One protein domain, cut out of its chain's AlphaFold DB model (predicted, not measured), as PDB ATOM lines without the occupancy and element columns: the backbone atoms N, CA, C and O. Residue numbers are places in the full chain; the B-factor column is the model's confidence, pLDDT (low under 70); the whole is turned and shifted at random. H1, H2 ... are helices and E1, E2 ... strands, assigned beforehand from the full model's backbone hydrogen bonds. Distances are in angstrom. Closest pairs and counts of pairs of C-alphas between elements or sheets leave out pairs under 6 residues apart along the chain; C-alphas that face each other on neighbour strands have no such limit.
ATOM      1  N   VAL A 503     141.322 155.330 220.704       91.19
ATOM      2  CA  VAL A 503     140.088 154.567 220.938       91.19
ATOM      3  C   VAL A 503     139.787 154.440 222.428       91.19
ATOM      4  O   VAL A 503     140.697 154.429 223.260       91.19
ATOM      5  N   GLU A 504     138.507 154.319 222.778       91.19
ATOM      6  CA  GLU A 504     138.081 153.967 224.136       91.19
ATOM      7  C   GLU A 504     137.836 152.455 224.219       91.19
ATOM      8  O   GLU A 504     137.080 151.893 223.428       91.19
ATOM      9  N   CYS A 505     138.452 151.786 225.195       89.62
ATOM     10  CA  CYS A 505     138.267 150.358 225.427       89.62
ATOM     11  C   CYS A 505     137.236 150.116 226.536       89.62
ATOM     12  O   CYS A 505     137.530 150.269 227.729       89.62
ATOM     13  N   LYS A 506     136.040 149.639 226.176       86.62
ATOM     14  CA  LYS A 506     134.972 149.340 227.145       86.62
ATOM     15  C   LYS A 506     135.288 148.122 228.001       86.62
ATOM     16  O   LYS A 506     135.002 148.138 229.194       86.62
ATOM     17  N   THR A 507     135.959 147.115 227.441       83.62
ATOM     18  CA  THR A 507     136.403 145.934 228.196       83.62
ATOM     19  C   THR A 507     137.352 146.323 229.336       83.62
ATOM     20  O   THR A 507     137.030 146.081 230.495       83.62
ATOM     21  N   CYS A 508     138.463 147.020 229.052       81.25
ATOM     22  CA  CYS A 508     139.385 147.508 230.089       81.25
ATOM     23  C   CYS A 508     138.726 148.483 231.080       81.25
ATOM     24  O   CYS A 508     139.099 148.506 232.251       81.25
ATOM     25  N   SER A 509     137.725 149.254 230.639       78.44
ATOM     26  CA  SER A 509     136.953 150.130 231.530       78.44
ATOM     27  C   SER A 509     136.131 149.342 232.565       78.44
ATOM     28  O   SER A 509     135.984 149.796 233.693       78.44
ATOM     29  N   ARG A 510     135.624 148.147 232.214       72.44
ATOM     30  CA  ARG A 510     134.833 147.282 233.118       72.44
ATOM     31  C   ARG A 510     135.687 146.518 234.134       72.44
ATOM     32  O   ARG A 510     135.205 146.214 235.218       72.44
ATOM     33  N   TYR A 511     136.934 146.194 233.790       61.97
ATOM     34  CA  TYR A 511     137.835 145.417 234.654       61.97
ATOM     35  C   TYR A 511     138.592 146.258 235.694       61.97
ATOM     36  O   TYR A 511     139.293 145.694 236.535       61.97
ATOM     37  N   ASN A 512     138.467 147.590 235.678       60.44
ATOM     38  CA  ASN A 512     139.103 148.441 236.681       60.44
ATOM     39  C   ASN A 512     138.194 148.662 237.908       60.44
ATOM     40  O   ASN A 512     136.988 148.862 237.795       60.44
ATOM     41  N   GLN A 513     138.782 148.651 239.110       52.69
ATOM     42  CA  GLN A 513     138.062 148.735 240.396       52.69
ATOM     43  C   GLN A 513     137.396 150.105 240.662       52.69
ATOM     44  O   GLN A 513     136.791 150.314 241.712       52.69
ATOM     45  N   HIS A 514     137.507 151.062 239.732       56.34
ATOM     46  CA  HIS A 514     137.145 152.465 239.951       56.34
ATOM     47  C   HIS A 514     136.157 153.036 238.920       56.34
ATOM     48  O   HIS A 514     135.800 154.212 239.025       56.34
ATOM     49  N   ASN A 515     135.660 152.211 237.988       60.66
ATOM     50  CA  ASN A 515     134.714 152.597 236.934       60.66
ATOM     51  C   ASN A 515     135.239 153.754 236.062       60.66
ATOM     52  O   ASN A 515     134.552 154.744 235.802       60.66
ATOM     53  N   VAL A 516     136.512 153.657 235.687       72.06
ATOM     54  CA  VAL A 516     137.254 154.688 234.962       72.06
ATOM     55  C   VAL A 516     137.226 154.393 233.466       72.06
ATOM     56  O   VAL A 516     137.397 153.244 233.057       72.06
ATOM     57  N   ARG A 517     137.023 155.424 232.640       83.00
ATOM     58  CA  ARG A 517     137.074 155.280 231.178       83.00
ATOM     59  C   ARG A 517     138.521 155.099 230.732       83.00
ATOM     60  O   ARG A 517     139.396 155.858 231.153       83.00
ATOM     61  N   PHE A 518     138.754 154.086 229.904       81.88
ATOM     62  CA  PHE A 518     140.080 153.685 229.448       81.88
ATOM     63  C   PHE A 518     140.299 154.082 227.989       81.88
ATOM     64  O   PHE A 518     139.655 153.528 227.096       81.88
ATOM     65  N   PHE A 519     141.235 154.998 227.750       85.44
ATOM     66  CA  PHE A 519     141.605 155.464 226.413       85.44
ATOM     67  C   PHE A 519     142.996 154.972 226.035       85.44
ATOM     68  O   PHE A 519     143.910 154.967 226.862       85.44
ATOM     69  N   VAL A 520     143.151 154.546 224.784       84.19
ATOM     70  CA  VAL A 520     144.380 153.924 224.296       84.19
ATOM     71  C   VAL A 520     144.617 154.254 222.822       84.19
ATOM     72  O   VAL A 520     143.697 154.238 222.007       84.19
ATOM     73  N   ARG A 521     145.866 154.574 222.472       86.81
ATOM     74  CA  ARG A 521     146.313 154.800 221.086       86.81
ATOM     75  C   ARG A 521     146.508 153.466 220.355       86.81
ATOM     76  O   ARG A 521     146.851 152.473 221.000       86.81
ATOM     77  N   TRP A 522     146.358 153.438 219.029       88.50
ATOM     78  CA  TRP A 522     146.479 152.225 218.196       88.50
ATOM     79  C   TRP A 522     147.683 151.339 218.546       88.50
ATOM     80  O   TRP A 522     147.509 150.160 218.847       88.50
ATOM     81  N   THR A 523     148.879 151.924 218.600       83.38
ATOM     82  CA  THR A 523     150.143 151.261 218.987       83.38
ATOM     83  C   THR A 523     150.060 150.463 220.298       83.38
ATOM     84  O   THR A 523     150.566 149.347 220.399       83.38
ATOM     85  N   SER A 524     149.353 150.991 221.298       81.00
ATOM     86  CA  SER A 524     149.110 150.295 222.569       81.00
ATOM     87  C   SER A 524     147.931 149.317 222.484       81.00
ATOM     88  O   SER A 524     147.975 148.236 223.072       81.00
ATOM     89  N   ALA A 525     146.885 149.650 221.726       85.94
ATOM     90  CA  ALA A 525     145.700 148.807 221.574       85.94
ATOM     91  C   ALA A 525     146.044 147.450 220.943       85.94
ATOM     92  O   ALA A 525     145.596 146.412 221.430       85.94
ATOM     93  N   VAL A 526     146.913 147.441 219.927       87.50
ATOM     94  CA  VAL A 526     147.354 146.220 219.231       87.50
ATOM     95  C   VAL A 526     148.254 145.309 220.061       87.50
ATOM     96  O   VAL A 526     148.653 144.270 219.560       87.50
ATOM     97  N   THR A 527     148.605 145.673 221.296       79.75
ATOM     98  CA  THR A 527     149.388 144.811 222.201       79.75
ATOM     99  C   THR A 527     148.589 144.339 223.415       79.75
ATOM    100  O   THR A 527     148.918 143.310 224.000       79.75
ATOM    101  N   ARG A 528     147.552 145.085 223.823       77.19
ATOM    102  CA  ARG A 528     146.843 144.875 225.100       77.19
ATOM    103  C   ARG A 528     145.340 144.677 224.971       77.19
ATOM    104  O   ARG A 528     144.724 144.171 225.901       77.19
ATOM    105  N   CYS A 529     144.738 145.088 223.856       80.62
ATOM    106  CA  CYS A 529     143.285 145.132 223.684       80.62
ATOM    107  C   CYS A 529     142.794 144.158 222.606       80.62
ATOM    108  O   CYS A 529     141.895 144.459 221.820       80.62
ATOM    109  N   HIS A 530     143.406 142.978 222.561       82.44
ATOM    110  CA  HIS A 530     143.029 141.911 221.643       82.44
ATOM    111  C   HIS A 530     141.630 141.374 221.954       82.44
ATOM    112  O   HIS A 530     141.385 140.900 223.060       82.44
ATOM    113  N   GLY A 531     140.723 141.425 220.976       82.06
ATOM    114  CA  GLY A 531     139.340 140.963 221.151       82.06
ATOM    115  C   GLY A 531     138.514 141.791 222.146       82.06
ATOM    116  O   GLY A 531     137.481 141.322 222.617       82.06
ATOM    117  N   HIS A 532     138.968 142.996 222.506       88.38
ATOM    118  CA  HIS A 532     138.224 143.902 223.378       88.38
ATOM    119  C   HIS A 532     137.186 144.719 222.595       88.38
ATOM    120  O   HIS A 532     137.339 144.972 221.402       88.38
ATOM    121  N   GLU A 533     136.158 145.194 223.298       89.38
ATOM    122  CA  GLU A 533     135.171 146.135 222.769       89.38
ATOM    123  C   GLU A 533     135.789 147.543 222.713       89.38
ATOM    124  O   GLU A 533     136.025 148.172 223.752       89.38
ATOM    125  N   LEU A 534     136.082 148.009 221.496       92.56
ATOM    126  CA  LEU A 534     136.661 149.321 221.204       92.56
ATOM    127  C   LEU A 534     135.617 150.229 220.552       92.56
ATOM    128  O   LEU A 534     134.879 149.783 219.674       92.56
ATOM    129  N   ILE A 535     135.591 151.504 220.940       92.81
ATOM    130  CA  ILE A 535     134.728 152.517 220.323       92.81
ATOM    131  C   ILE A 535     135.514 153.771 219.930       92.81
ATOM    132  O   ILE A 535     136.596 154.041 220.464       92.81
ATOM    133  N   ALA A 536     134.947 154.542 219.000       90.69
ATOM    134  CA  ALA A 536     135.456 155.858 218.632       90.69
ATOM    135  C   ALA A 536     135.344 156.835 219.814       90.69
ATOM    136  O   ALA A 536     134.422 156.745 220.629       90.69
ATOM    137  N   VAL A 537     136.297 157.758 219.902       89.44
ATOM    138  CA  VAL A 537     136.365 158.771 220.962       89.44
ATOM    139  C   VAL A 537     135.679 160.047 220.483       89.44
ATOM    140  O   VAL A 537     135.751 160.383 219.304       89.44
ATOM    141  N   SER A 538     134.980 160.741 221.383       88.31
ATOM    142  CA  SER A 538     134.388 162.045 221.071       88.31
ATOM    143  C   SER A 538     135.471 163.124 220.977       88.31
ATOM    144  O   SER A 538     136.472 163.046 221.686       88.31
ATOM    145  N   GLU A 539     135.258 164.171 220.175       85.88
ATOM    146  CA  GLU A 539     136.220 165.283 220.042       85.88
ATOM    147  C   GLU A 539     136.565 165.925 221.400       85.88
ATOM    148  O   GLU A 539     137.717 166.265 221.670       85.88
ATOM    149  N   ALA A 540     135.575 166.032 222.294       83.94
ATOM    150  CA  ALA A 540     135.761 166.566 223.640       83.94
ATOM    151  C   ALA A 540     136.666 165.672 224.507       83.94
ATOM    152  O   ALA A 540     137.560 166.173 225.186       83.94
ATOM    153  N   ASP A 541     136.460 164.352 224.479       84.25
ATOM    154  CA  ASP A 541     137.298 163.406 225.223       84.25
ATOM    155  C   ASP A 541     138.714 163.327 224.637       84.25
ATOM    156  O   ASP A 541     139.691 163.256 225.383       84.25
ATOM    157  N   GLU A 542     138.845 163.380 223.309       84.12
ATOM    158  CA  GLU A 542     140.143 163.375 222.634       84.12
ATOM    159  C   GLU A 542     140.981 164.594 223.031       84.12
ATOM    160  O   GLU A 542     142.152 164.439 223.384       84.12
ATOM    161  N   ALA A 543     140.380 165.787 223.087       84.06
ATOM    162  CA  ALA A 543     141.059 166.996 223.550       84.06
ATOM    163  C   ALA A 543     141.581 166.859 224.995       84.06
ATOM    164  O   ALA A 543     142.699 167.286 225.295       84.06
ATOM    165  N   ILE A 544     140.815 166.217 225.887       81.69
ATOM    166  CA  ILE A 544     141.234 165.956 227.277       81.69
ATOM    167  C   ILE A 544     142.429 164.996 227.312       81.69
ATOM    168  O   ILE A 544     143.389 165.227 228.053       81.69
ATOM    169  N   VAL A 545     142.380 163.922 226.521       78.75
ATOM    170  CA  VAL A 545     143.460 162.929 226.444       78.75
ATOM    171  C   VAL A 545     144.739 163.559 225.895       78.75
ATOM    172  O   VAL A 545     145.787 163.427 226.523       78.75
ATOM    173  N   VAL A 546     144.651 164.314 224.797       79.06
ATOM    174  CA  VAL A 546     145.790 165.022 224.189       79.06
ATOM    175  C   VAL A 546     146.404 166.030 225.166       79.06
ATOM    176  O   VAL A 546     147.628 166.092 225.311       79.06
ATOM    177  N   ALA A 547     145.579 166.783 225.901       77.69
ATOM    178  CA  ALA A 547     146.060 167.709 226.923       77.69
ATOM    179  C   ALA A 547     146.830 166.982 228.040       77.69
ATOM    180  O   ALA A 547     147.911 167.430 228.428       77.69
ATOM    181  N   LYS A 548     146.332 165.833 228.520       73.31
ATOM    182  CA  LYS A 548     147.029 165.012 229.527       73.31
ATOM    183  C   LYS A 548     148.322 164.386 228.991       73.31
ATOM    184  O   LYS A 548     149.322 164.379 229.709       73.31
ATOM    185  N   GLU A 549     148.340 163.916 227.742       69.81
ATOM    186  CA  GLU A 549     149.558 163.419 227.080       69.81
ATOM    187  C   GLU A 549     150.638 164.520 227.041       69.81
ATOM    188  O   GLU A 549     151.770 164.289 227.465       69.81
ATOM    189  N   SER A 550     150.268 165.754 226.676       65.19
ATOM    190  CA  SER A 550     151.196 166.894 226.571       65.19
ATOM    191  C   SER A 550     151.875 167.308 227.892       65.19
ATOM    192  O   SER A 550     152.989 167.837 227.875       65.19
ATOM    193  N   GLN A 551     151.243 167.042 229.042       63.28
ATOM    194  CA  GLN A 551     151.775 167.376 230.372       63.28
ATOM    195  C   GLN A 551     152.829 166.369 230.860       63.28
ATOM    196  O   GLN A 551     153.710 166.730 231.641       63.28
ATOM    197  N   HIS A 552     152.776 165.123 230.385       56.81
ATOM    198  CA  HIS A 552     153.663 164.038 230.816       56.81
ATOM    199  C   HIS A 552     154.893 163.819 229.902       56.81
ATOM    200  O   HIS A 552     155.807 163.087 230.289       56.81
ATOM    201  N   ASP A 553     154.952 164.442 228.714       53.44
ATOM    202  CA  ASP A 553     155.752 163.920 227.588       53.44
ATOM    203  C   ASP A 553     157.146 164.522 227.325       53.44
ATOM    204  O   ASP A 553     157.896 163.966 226.526       53.44
ATOM    205  N   LYS A 554     157.581 165.607 227.976       49.84
ATOM    206  CA  LYS A 554     158.812 166.300 227.515       49.84
ATOM    207  C   LYS A 554     160.138 165.537 227.711       49.84
ATOM    208  O   LYS A 554     161.139 165.932 227.128       49.84
ATOM    209  N   GLY A 555     160.185 164.466 228.512       48.28
ATOM    210  CA  GLY A 555     161.445 163.778 228.852       48.28
ATOM    211  C   GLY A 555     161.583 162.318 228.401       48.28
ATOM    212  O   GLY A 555     162.704 161.837 228.244       48.28
ATOM    213  N   TRP A 556     160.476 161.589 228.215       46.75
ATOM    214  CA  TRP A 556     160.506 160.120 228.114       46.75
ATOM    215  C   TRP A 556     160.562 159.597 226.668       46.75
ATOM    216  O   TRP A 556     161.358 158.694 226.390       46.75
ATOM    217  N   GLN A 557     159.801 160.186 225.734       49.06
ATOM    218  CA  GLN A 557     159.767 159.769 224.319       49.06
ATOM    219  C   GLN A 557     161.131 159.901 223.628       49.06
ATOM    220  O   GLN A 557     161.586 158.977 222.949       49.06
ATOM    221  N   GLU A 558     161.861 160.985 223.913       49.38
ATOM    222  CA  GLU A 558     163.166 161.272 223.302       49.38
ATOM    223  C   GLU A 558     164.252 160.217 223.609       49.38
ATOM    224  O   GLU A 558     165.287 160.160 222.936       49.38
ATOM    225  N   THR A 559     164.055 159.383 224.640       48.97
ATOM    226  CA  THR A 559     165.078 158.442 225.131       48.97
ATOM    227  C   THR A 559     164.948 157.019 224.585       48.97
ATOM    228  O   THR A 559     165.947 156.294 224.563       48.97
ATOM    229  N   ARG A 560     163.761 156.600 224.118       54.06
ATOM    230  CA  ARG A 560     163.465 155.188 223.778       54.06
ATOM    231  C   ARG A 560     162.979 154.927 222.359       54.06
ATOM    232  O   ARG A 560     162.894 153.764 221.962       54.06
ATOM    233  N   GLU A 561     162.721 155.963 221.583       64.44
ATOM    234  CA  GLU A 561     162.355 155.835 220.175       64.44
ATOM    235  C   GLU A 561     163.592 155.826 219.271       64.44
ATOM    236  O   GLU A 561     164.684 156.260 219.663       64.44
ATOM    237  N   TRP A 562     163.455 155.229 218.091       66.62
ATOM    238  CA  TRP A 562     164.506 155.194 217.080       66.62
ATOM    239  C   TRP A 562     164.190 156.239 216.020       66.62
ATOM    240  O   TRP A 562     163.097 156.266 215.459       66.62
ATOM    241  N   TYR A 563     165.163 157.097 215.760       73.44
ATOM    242  CA  TYR A 563     165.094 158.120 214.734       73.44
ATOM    243  C   TYR A 563     166.193 157.873 213.723       73.44
ATOM    244  O   TYR A 563     167.222 157.258 214.010       73.44
ATOM    245  N   ARG A 564     165.967 158.392 212.532       73.19
ATOM    246  CA  ARG A 564     166.843 158.270 211.383       73.19
ATOM    247  C   ARG A 564     167.126 159.653 210.826       73.19
ATOM    248  O   ARG A 564     166.242 160.501 210.756       73.19
ATOM    249  N   CYS A 565     168.368 159.877 210.423       77.62
ATOM    250  CA  CYS A 565     168.771 161.054 209.672       77.62
ATOM    251  C   CYS A 565     168.331 160.924 208.203       77.62
ATOM    252  O   CYS A 565     168.804 160.032 207.502       77.62
ATOM    253  N   LYS A 566     167.510 161.847 207.688       78.88
ATOM    254  CA  LYS A 566     167.067 161.844 206.276       78.88
ATOM    255  C   LYS A 566     168.206 162.063 205.261       78.88
ATOM    256  O   LYS A 566     168.039 161.755 204.080       78.88
ATOM    257  N   LYS A 567     169.365 162.587 205.694       75.81
ATOM    258  CA  LYS A 567     170.522 162.904 204.828       75.81
ATOM    259  C   LYS A 567     171.446 161.713 204.574       75.81
ATOM    260  O   LYS A 567     171.832 161.507 203.430       75.81
ATOM    261  N   CYS A 568     171.791 160.934 205.600       66.50
ATOM    262  CA  CYS A 568     172.709 159.793 205.450       66.50
ATOM    263  C   CYS A 568     172.230 158.488 206.102       66.50
ATOM    264  O   CYS A 568     173.010 157.557 206.242       66.50
ATOM    265  N   ASP A 569     170.957 158.412 206.496       63.88
ATOM    266  CA  ASP A 569     170.320 157.209 207.051       63.88
ATOM    267  C   ASP A 569     170.909 156.725 208.395       63.88
ATOM    268  O   ASP A 569     170.577 155.639 208.865       63.88
ATOM    269  N   TYR A 570     171.724 157.555 209.068       66.38
ATOM    270  CA  TYR A 570     172.192 157.305 210.434       66.38
ATOM    271  C   TYR A 570     171.008 157.123 211.397       66.38
ATOM    272  O   TYR A 570     170.220 158.054 211.594       66.38
ATOM    273  N   LYS A 571     170.904 155.941 212.018       68.62
ATOM    274  CA  LYS A 571     169.798 155.532 212.900       68.62
ATOM    275  C   LYS A 571     170.258 155.424 214.350       68.62
ATOM    276  O   LYS A 571     171.189 154.687 214.658       68.62
ATOM    277  N   TYR A 572     169.610 156.152 215.256       68.12
ATOM    278  CA  TYR A 572     169.851 156.044 216.699       68.12
ATOM    279  C   TYR A 572     168.725 156.705 217.510       68.12
ATOM    280  O   TYR A 572     167.749 157.217 216.969       68.12
ATOM    281  N   ARG A 573     168.869 156.748 218.837       74.56
ATOM    282  CA  ARG A 573     168.062 157.607 219.722       74.56
ATOM    283  C   ARG A 573     168.142 159.077 219.312       74.56
ATOM    284  O   ARG A 573     169.213 159.546 218.914       74.56
ATOM    285  N   LEU A 574     167.041 159.802 219.509       74.75
ATOM    286  CA  LEU A 574     166.832 161.183 219.059       74.75
ATOM    287  C   LEU A 574     168.034 162.097 219.332       74.75
ATOM    288  O   LEU A 574     168.552 162.742 218.422       74.75
ATOM    289  N   LYS A 575     168.551 162.083 220.568       78.62
ATOM    290  CA  LYS A 575     169.706 162.899 220.986       78.62
ATOM    291  C   LYS A 575     170.951 162.665 220.127       78.62
ATOM    292  O   LYS A 575     171.638 163.617 219.759       78.62
ATOM    293  N   SER A 576     171.246 161.413 219.785       79.25
ATOM    294  CA  SER A 576     172.420 161.090 218.973       79.25
ATOM    295  C   SER A 576     172.206 161.420 217.504       79.25
ATOM    296  O   SER A 576     173.167 161.813 216.853       79.25
ATOM    297  N   VAL A 577     170.981 161.295 216.981       77.50
ATOM    298  CA  VAL A 577     170.677 161.691 215.595       77.50
ATOM    299  C   VAL A 577     170.735 163.210 215.446       77.50
ATOM    300  O   VAL A 577     171.369 163.692 214.514       77.50
ATOM    301  N   ARG A 578     170.221 163.976 216.419       84.19
ATOM    302  CA  ARG A 578     170.394 165.440 216.484       84.19
ATOM    303  C   ARG A 578     171.876 165.836 216.544       84.19
ATOM    304  O   ARG A 578     172.324 166.684 215.781       84.19
ATOM    305  N   LYS A 579     172.675 165.182 217.400       84.12
ATOM    306  CA  LYS A 579     174.135 165.410 217.478       84.12
ATOM    307  C   LYS A 579     174.842 165.061 216.166       84.12
ATOM    308  O   LYS A 579     175.786 165.743 215.777       84.12
ATOM    309  N   HIS A 580     174.406 163.996 215.506       81.69
ATOM    310  CA  HIS A 580     174.927 163.580 214.214       81.69
ATOM    311  C   HIS A 580     174.586 164.591 213.107       81.69
ATOM    312  O   HIS A 580     175.491 164.976 212.381       81.69
ATOM    313  N   LEU A 581     173.344 165.083 213.023       84.06
ATOM    314  CA  LEU A 581     172.929 166.120 212.065       84.06
ATOM    315  C   LEU A 581     173.785 167.388 212.198       84.06
ATOM    316  O   LEU A 581     174.267 167.908 211.193       84.06
ATOM    317  N   LYS A 582     174.091 167.801 213.433       86.44
ATOM    318  CA  LYS A 582     175.019 168.910 213.699       86.44
ATOM    319  C   LYS A 582     176.442 168.609 213.228       86.44
ATOM    320  O   LYS A 582     177.038 169.387 212.498       86.44
ATOM    321  N   LYS A 583     177.001 167.458 213.613       85.44
ATOM    322  CA  LYS A 583     178.420 167.146 213.360       85.44
ATOM    323  C   LYS A 583     178.739 166.718 211.928       85.44
ATOM    324  O   LYS A 583     179.785 167.084 211.412       85.44
ATOM    325  N   ALA A 584     177.892 165.888 211.328       78.94
ATOM    326  CA  ALA A 584     178.135 165.270 210.026       78.94
ATOM    327  C   ALA A 584     177.488 166.041 208.870       78.94
ATOM    328  O   ALA A 584     177.940 165.920 207.736       78.94
ATOM    329  N   HIS A 585     176.439 166.822 209.150       82.50
ATOM    330  CA  HIS A 585     175.697 167.566 208.131       82.50
ATOM    331  C   HIS A 585     175.656 169.077 208.371       82.50
ATOM    332  O   HIS A 585     175.103 169.777 207.531       82.50
ATOM    333  N   GLN A 586     176.247 169.578 209.468       86.56
ATOM    334  CA  GLN A 586     176.272 171.006 209.820       86.56
ATOM    335  C   GLN A 586     174.861 171.622 209.916       86.56
ATOM    336  O   GLN A 586     174.665 172.804 209.660       86.56
ATOM    337  N   ILE A 587     173.860 170.809 210.282       86.25
ATOM    338  CA  ILE A 587     172.465 171.236 210.450       86.25
ATOM    339  C   ILE A 587     172.232 171.545 211.929       86.25
ATOM    340  O   ILE A 587     172.140 170.627 212.750       86.25
ATOM    341  N   GLU A 588     172.150 172.832 212.269       80.94
ATOM    342  CA  GLU A 588     171.954 173.305 213.648       80.94
ATOM    343  C   GLU A 588     170.539 173.821 213.934       80.94
ATOM    344  O   GLU A 588     170.067 173.677 215.066       80.94
ATOM    345  N   GLU A 589     169.847 174.322 212.908       78.88
ATOM    346  CA  GLU A 589     168.464 174.810 212.950       78.88
ATOM    347  C   GLU A 589     167.520 173.859 212.199       78.88
ATOM    348  O   GLU A 589     167.947 173.131 211.301       78.88
ATOM    349  N   ASN A 590     166.237 173.840 212.581       80.56
ATOM    350  CA  ASN A 590     165.197 172.992 211.975       80.56
ATOM    351  C   ASN A 590     165.590 171.502 211.885       80.56
ATOM    352  O   ASN A 590     165.264 170.797 210.934       80.56
ATOM    353  N   VAL A 591     166.319 171.008 212.894       76.62
ATOM    354  CA  VAL A 591     166.877 169.644 212.930       76.62
ATOM    355  C   VAL A 591     165.787 168.578 212.762       76.62
ATOM    356  O   VAL A 591     166.037 167.545 212.141       76.62
ATOM    357  N   ASP A 592     164.583 168.843 213.274       75.88
ATOM    358  CA  ASP A 592     163.440 167.932 213.212       75.88
ATOM    359  C   ASP A 592     162.932 167.694 211.772       75.88
ATOM    360  O   ASP A 592     162.500 166.582 211.466       75.88
ATOM    361  N   ASP A 593     163.131 168.628 210.831       81.62
ATOM    362  CA  ASP A 593     162.783 168.430 209.410       81.62
ATOM    363  C   ASP A 593     163.627 167.332 208.752       81.62
ATOM    364  O   ASP A 593     163.202 166.665 207.802       81.62
ATOM    365  N   TYR A 594     164.823 167.101 209.292       78.06
ATOM    366  CA  TYR A 594     165.792 166.117 208.818       78.06
ATOM    367  C   TYR A 594     165.773 164.819 209.630       78.06
ATOM    368  O   TYR A 594     166.627 163.948 209.419       78.06
ATOM    369  N   LEU A 595     164.798 164.675 210.529       77.44
ATOM    370  CA  LEU A 595     164.549 163.474 211.309       77.44
ATOM    371  C   LEU A 595     163.362 162.700 210.735       77.44
ATOM    372  O   LEU A 595     162.342 163.261 210.345       77.44
ATOM    373  N   GLU A 596     163.508 161.385 210.683       72.31
ATOM    374  CA  GLU A 596     162.441 160.452 210.347       72.31
ATOM    375  C   GLU A 596     162.294 159.469 211.508       72.31
ATOM    376  O   GLU A 596     163.248 158.770 211.876       72.31
ATOM    377  N   TYR A 597     161.115 159.434 212.124       68.56
ATOM    378  CA  TYR A 597     160.809 158.422 213.124       68.56
ATOM    379  C   TYR A 597     160.806 157.048 212.452       68.56
ATOM    380  O   TYR A 597     160.193 156.859 211.408       68.56
ATOM    381  N   THR A 598     161.524 156.083 213.023       64.31
ATOM    382  CA  THR A 598     161.605 154.735 212.458       64.31
ATOM    383  C   THR A 598     161.185 153.721 213.516       64.31
ATOM    384  O   THR A 598     161.905 153.547 214.501       64.31
ATOM    385  N   PRO A 599     160.059 153.007 213.346       63.25
ATOM    386  CA  PRO A 599     159.586 152.029 214.321       63.25
ATOM    387  C   PRO A 599     160.380 150.719 214.221       63.25
ATOM    388  O   PRO A 599     159.847 149.667 213.883       63.25
ATOM    389  N   LEU A 600     161.680 150.778 214.528       59.81
ATOM    390  CA  LEU A 600     162.593 149.627 214.607       59.81
ATOM    391  C   LEU A 600     162.433 148.841 215.922       59.81
ATOM    392  O   LEU A 600     163.197 147.924 216.209       59.81
ATOM    393  N   GLY A 601     161.470 149.234 216.756       63.44
ATOM    394  CA  GLY A 601     161.153 148.600 218.026       63.44
ATOM    395  C   GLY A 601     159.800 147.898 218.006       63.44
ATOM    396  O   GLY A 601     159.101 147.840 216.998       63.44
ATOM    397  N   ARG A 602     159.417 147.381 219.170       71.62
ATOM    398  CA  ARG A 602     158.066 146.870 219.426       71.62
ATOM    399  C   ARG A 602     157.061 147.995 219.234       71.62
ATOM    400  O   ARG A 602     157.360 149.129 219.608       71.62
ATOM    401  N   LEU A 603     155.860 147.666 218.760       71.44
ATOM    402  CA  LEU A 603     154.788 148.655 218.601       71.44
ATOM    403  C   LEU A 603     154.270 149.223 219.936       71.44
ATOM    404  O   LEU A 603     153.521 150.185 219.898       71.44
ATOM    405  N   VAL A 604     154.719 148.690 221.086       62.03
ATOM    406  CA  VAL A 604     155.205 149.385 222.309       62.03
ATOM    407  C   VAL A 604     155.148 148.406 223.493       62.03
ATOM    408  O   VAL A 604     154.110 147.827 223.793       62.03
ATOM    409  N   GLU A 605     156.265 148.267 224.214       43.81
ATOM    410  CA  GLU A 605     156.339 147.705 225.569       43.81
ATOM    411  C   GLU A 605     157.093 148.731 226.444       43.81
ATOM    412  O   GLU A 605     158.307 148.663 226.626       43.81
ATOM    413  N   SER A 606     156.397 149.767 226.926       37.78
ATOM    414  CA  SER A 606     156.896 150.622 228.009       37.78
ATOM    415  C   SER A 606     155.887 150.642 229.148       37.78
ATOM    416  O   SER A 606     154.721 150.983 228.982       37.78
ATOM    417  N   THR A 607     156.361 150.256 230.324       34.38
ATOM    418  CA  THR A 607     155.662 150.062 231.601       34.38
ATOM    419  C   THR A 607     155.135 151.342 232.263       34.38
ATOM    420  O   THR A 607     154.865 151.358 233.459       34.38
ATOM    421  N   ARG A 608     154.902 152.402 231.488       34.19
ATOM    422  CA  ARG A 608     153.870 153.393 231.788       34.19
ATOM    423  C   ARG A 608     153.122 153.682 230.495       34.19
ATOM    424  O   ARG A 608     153.702 154.246 229.570       34.19
ATOM    425  N   PRO A 609     151.889 153.209 230.378       41.03
ATOM    426  CA  PRO A 609     151.087 153.474 229.209       41.03
ATOM    427  C   PRO A 609     150.656 154.944 229.191       41.03
ATOM    428  O   PRO A 609     150.418 155.542 230.240       41.03
ATOM    429  N   LYS A 610     150.483 155.491 227.985       49.41
ATOM    430  CA  LYS A 610     149.640 156.665 227.700       49.41
ATOM    431  C   LYS A 610     148.156 156.322 227.955       49.41
ATOM    432  O   LYS A 610     147.290 156.560 227.124       49.41
ATOM    433  N   GLU A 611     147.884 155.638 229.063       57.06
ATOM    434  CA  GLU A 611     146.555 155.285 229.538       57.06
ATOM    435  C   GLU A 611     146.028 156.509 230.251       57.06
ATOM    436  O   GLU A 611     146.347 156.783 231.410       57.06
ATOM    437  N   VAL A 612     145.239 157.284 229.524       57.50
ATOM    438  CA  VAL A 612     144.528 158.376 230.151       57.50
ATOM    439  C   VAL A 612     143.274 157.798 230.775       57.50
ATOM    440  O   VAL A 612     142.356 157.342 230.101       57.50
ATOM    441  N   MET A 613     143.272 157.798 232.097       60.50
ATOM    442  CA  MET A 613     142.122 157.484 232.920       60.50
ATOM    443  C   MET A 613     141.306 158.769 233.117       60.50
ATOM    444  O   MET A 613     141.813 159.764 233.647       60.50
ATOM    445  N   ILE A 614     140.053 158.777 232.651       62.09
ATOM    446  CA  ILE A 614     139.120 159.892 232.886       62.09
ATOM    447  C   ILE A 614     138.081 159.449 233.912       62.09
ATOM    448  O   ILE A 614     137.307 158.516 233.680       62.09
ATOM    449  N   TYR A 615     138.084 160.123 235.061       57.28
ATOM    450  CA  TYR A 615     137.133 159.893 236.141       57.28
ATOM    451  C   TYR A 615     135.788 160.552 235.809       57.28
ATOM    452  O   TYR A 615     135.769 161.638 235.225       57.28
TER     453      TYR A 615
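This is residues 503 to 615 of the 638 residues of the protein "F-box domain-containing protein" of Moniliophthora roreri (strain MCA 2997) (UniProt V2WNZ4). Two small lobes stand end to end along one long axis, joined by two crossings of the chain, residues 553 to 562 with the short helix H4 going over and residues 598 to 611 coming back. The larger lobe is a sheet of four short strands with H3 over one face and H1 and H2 on the other; the smaller lobe is the strand pair E4 and E5 with H5 packed on E4 and the short H6 just before E5. The last strand, E6, returns to the edge of the larger lobe's sheet. The printed part has 113 residues with six named helices and six named strands, in the order E1 H1 E2 H2 E3 H3 H4 E4 H5 H6 E5 E6; the sheets E3 - E1 - E2 - E6 and E4 - E5 are antiparallel, and the class is mixed, helices and strands. The whole is loose, with a radius of gyration of the C-alphas of 17.6 A, and spans 53 by 26 by 22 A.

The largest sheet holds E3, residues 534 to 536, E1, residues 503 to 505, E2, residues 517 to 521, and E6, residues 612 to 614, in that order. It is only just strongly twisted, its C-alphas lying up to 4.4 A off the best plane. E3 and E1 are antiparallel at 144 degrees, with N 535 and O 504 2.9 A apart, within hydrogen-bond range. E1 and E2 are antiparallel at 134 degrees, with N 505 and O 518 at 2.8 A. E2 and E6 are antiparallel at 155 degrees, with N 517 and O 614 at 3.3 A. H3, residues 539 to 552, is on the sheet at a height of 9.2 A, over E6 and slantwise to the strands, at 53 degrees to E6 on the local plane; with 2 C-alphas falling on E2, it is only just not over that strand. The closest C-alphas of H3 and E6 are those of Val 545 and Val 612, 6.0 A apart. H2, residues 522 to 528, is on the opposite face from H3, over E1 and along the strands, its height over the sheet 9.0 A; E2, H2 and E3 form a split strand-helix-strand unit, two strands running the same way with E1 between them, and the crossover is right-handed. H1, residues 506 to 510, is on the same face as H2, at a height of 6.1 A, only just over none of the strands, with 2 C-alphas falling on E2. In the other lobe, E4, residues 563 to 565, and E5, residues 595 to 597, are antiparallel at 147 degrees, with N 564 and O 596 at 2.8 A. The closest C-alphas of E4 and H5, residues 574 to 585, are those of Tyr 563 and Leu 574, 5.6 A apart. H5 touches H4, residues 557 to 560, with residues 574 to 575 alone, the closest C-alphas being those of Glu 558 and Leu 574, 5.6 A apart. With residues 578 to 581 alone, H5 only just touches H6, residues 591 to 594, over 3 pairs of C-alphas within 8 A, the closest being those of Arg 578 and Val 591 at 6.5 A. H3 and H5 are apart. Every O i to N i+4 pair is within hydrogen-bond range in H1 and H5, against 2 of 3 in H2 and 9 of 10 in H3; H4 and H6 are too short for such a pair.

E1 begins at C-alpha 503, (140.088, 154.567, 220.938). E2 is 13.7 A long, H2 10.1 A, H3 20.5 A and H5 15.5 A from first to last C-alpha. H5 ends at C-alpha 585, (175.697, 167.566, 208.131), and E6 ends at C-alpha 614, (139.120, 159.892, 232.886).

The two C-alphas farthest apart are those of Gln 513 and Gln 586, at 53.8 A. The printed part has no cut, and the link from E5 to E6, 14 residues, is long. The mean pLDDT of the printed part is 72.7; 41 residues are under 70, namely 511 to 515, 549 to 562, 568 to 572, 597 to 601 and 604 to 615.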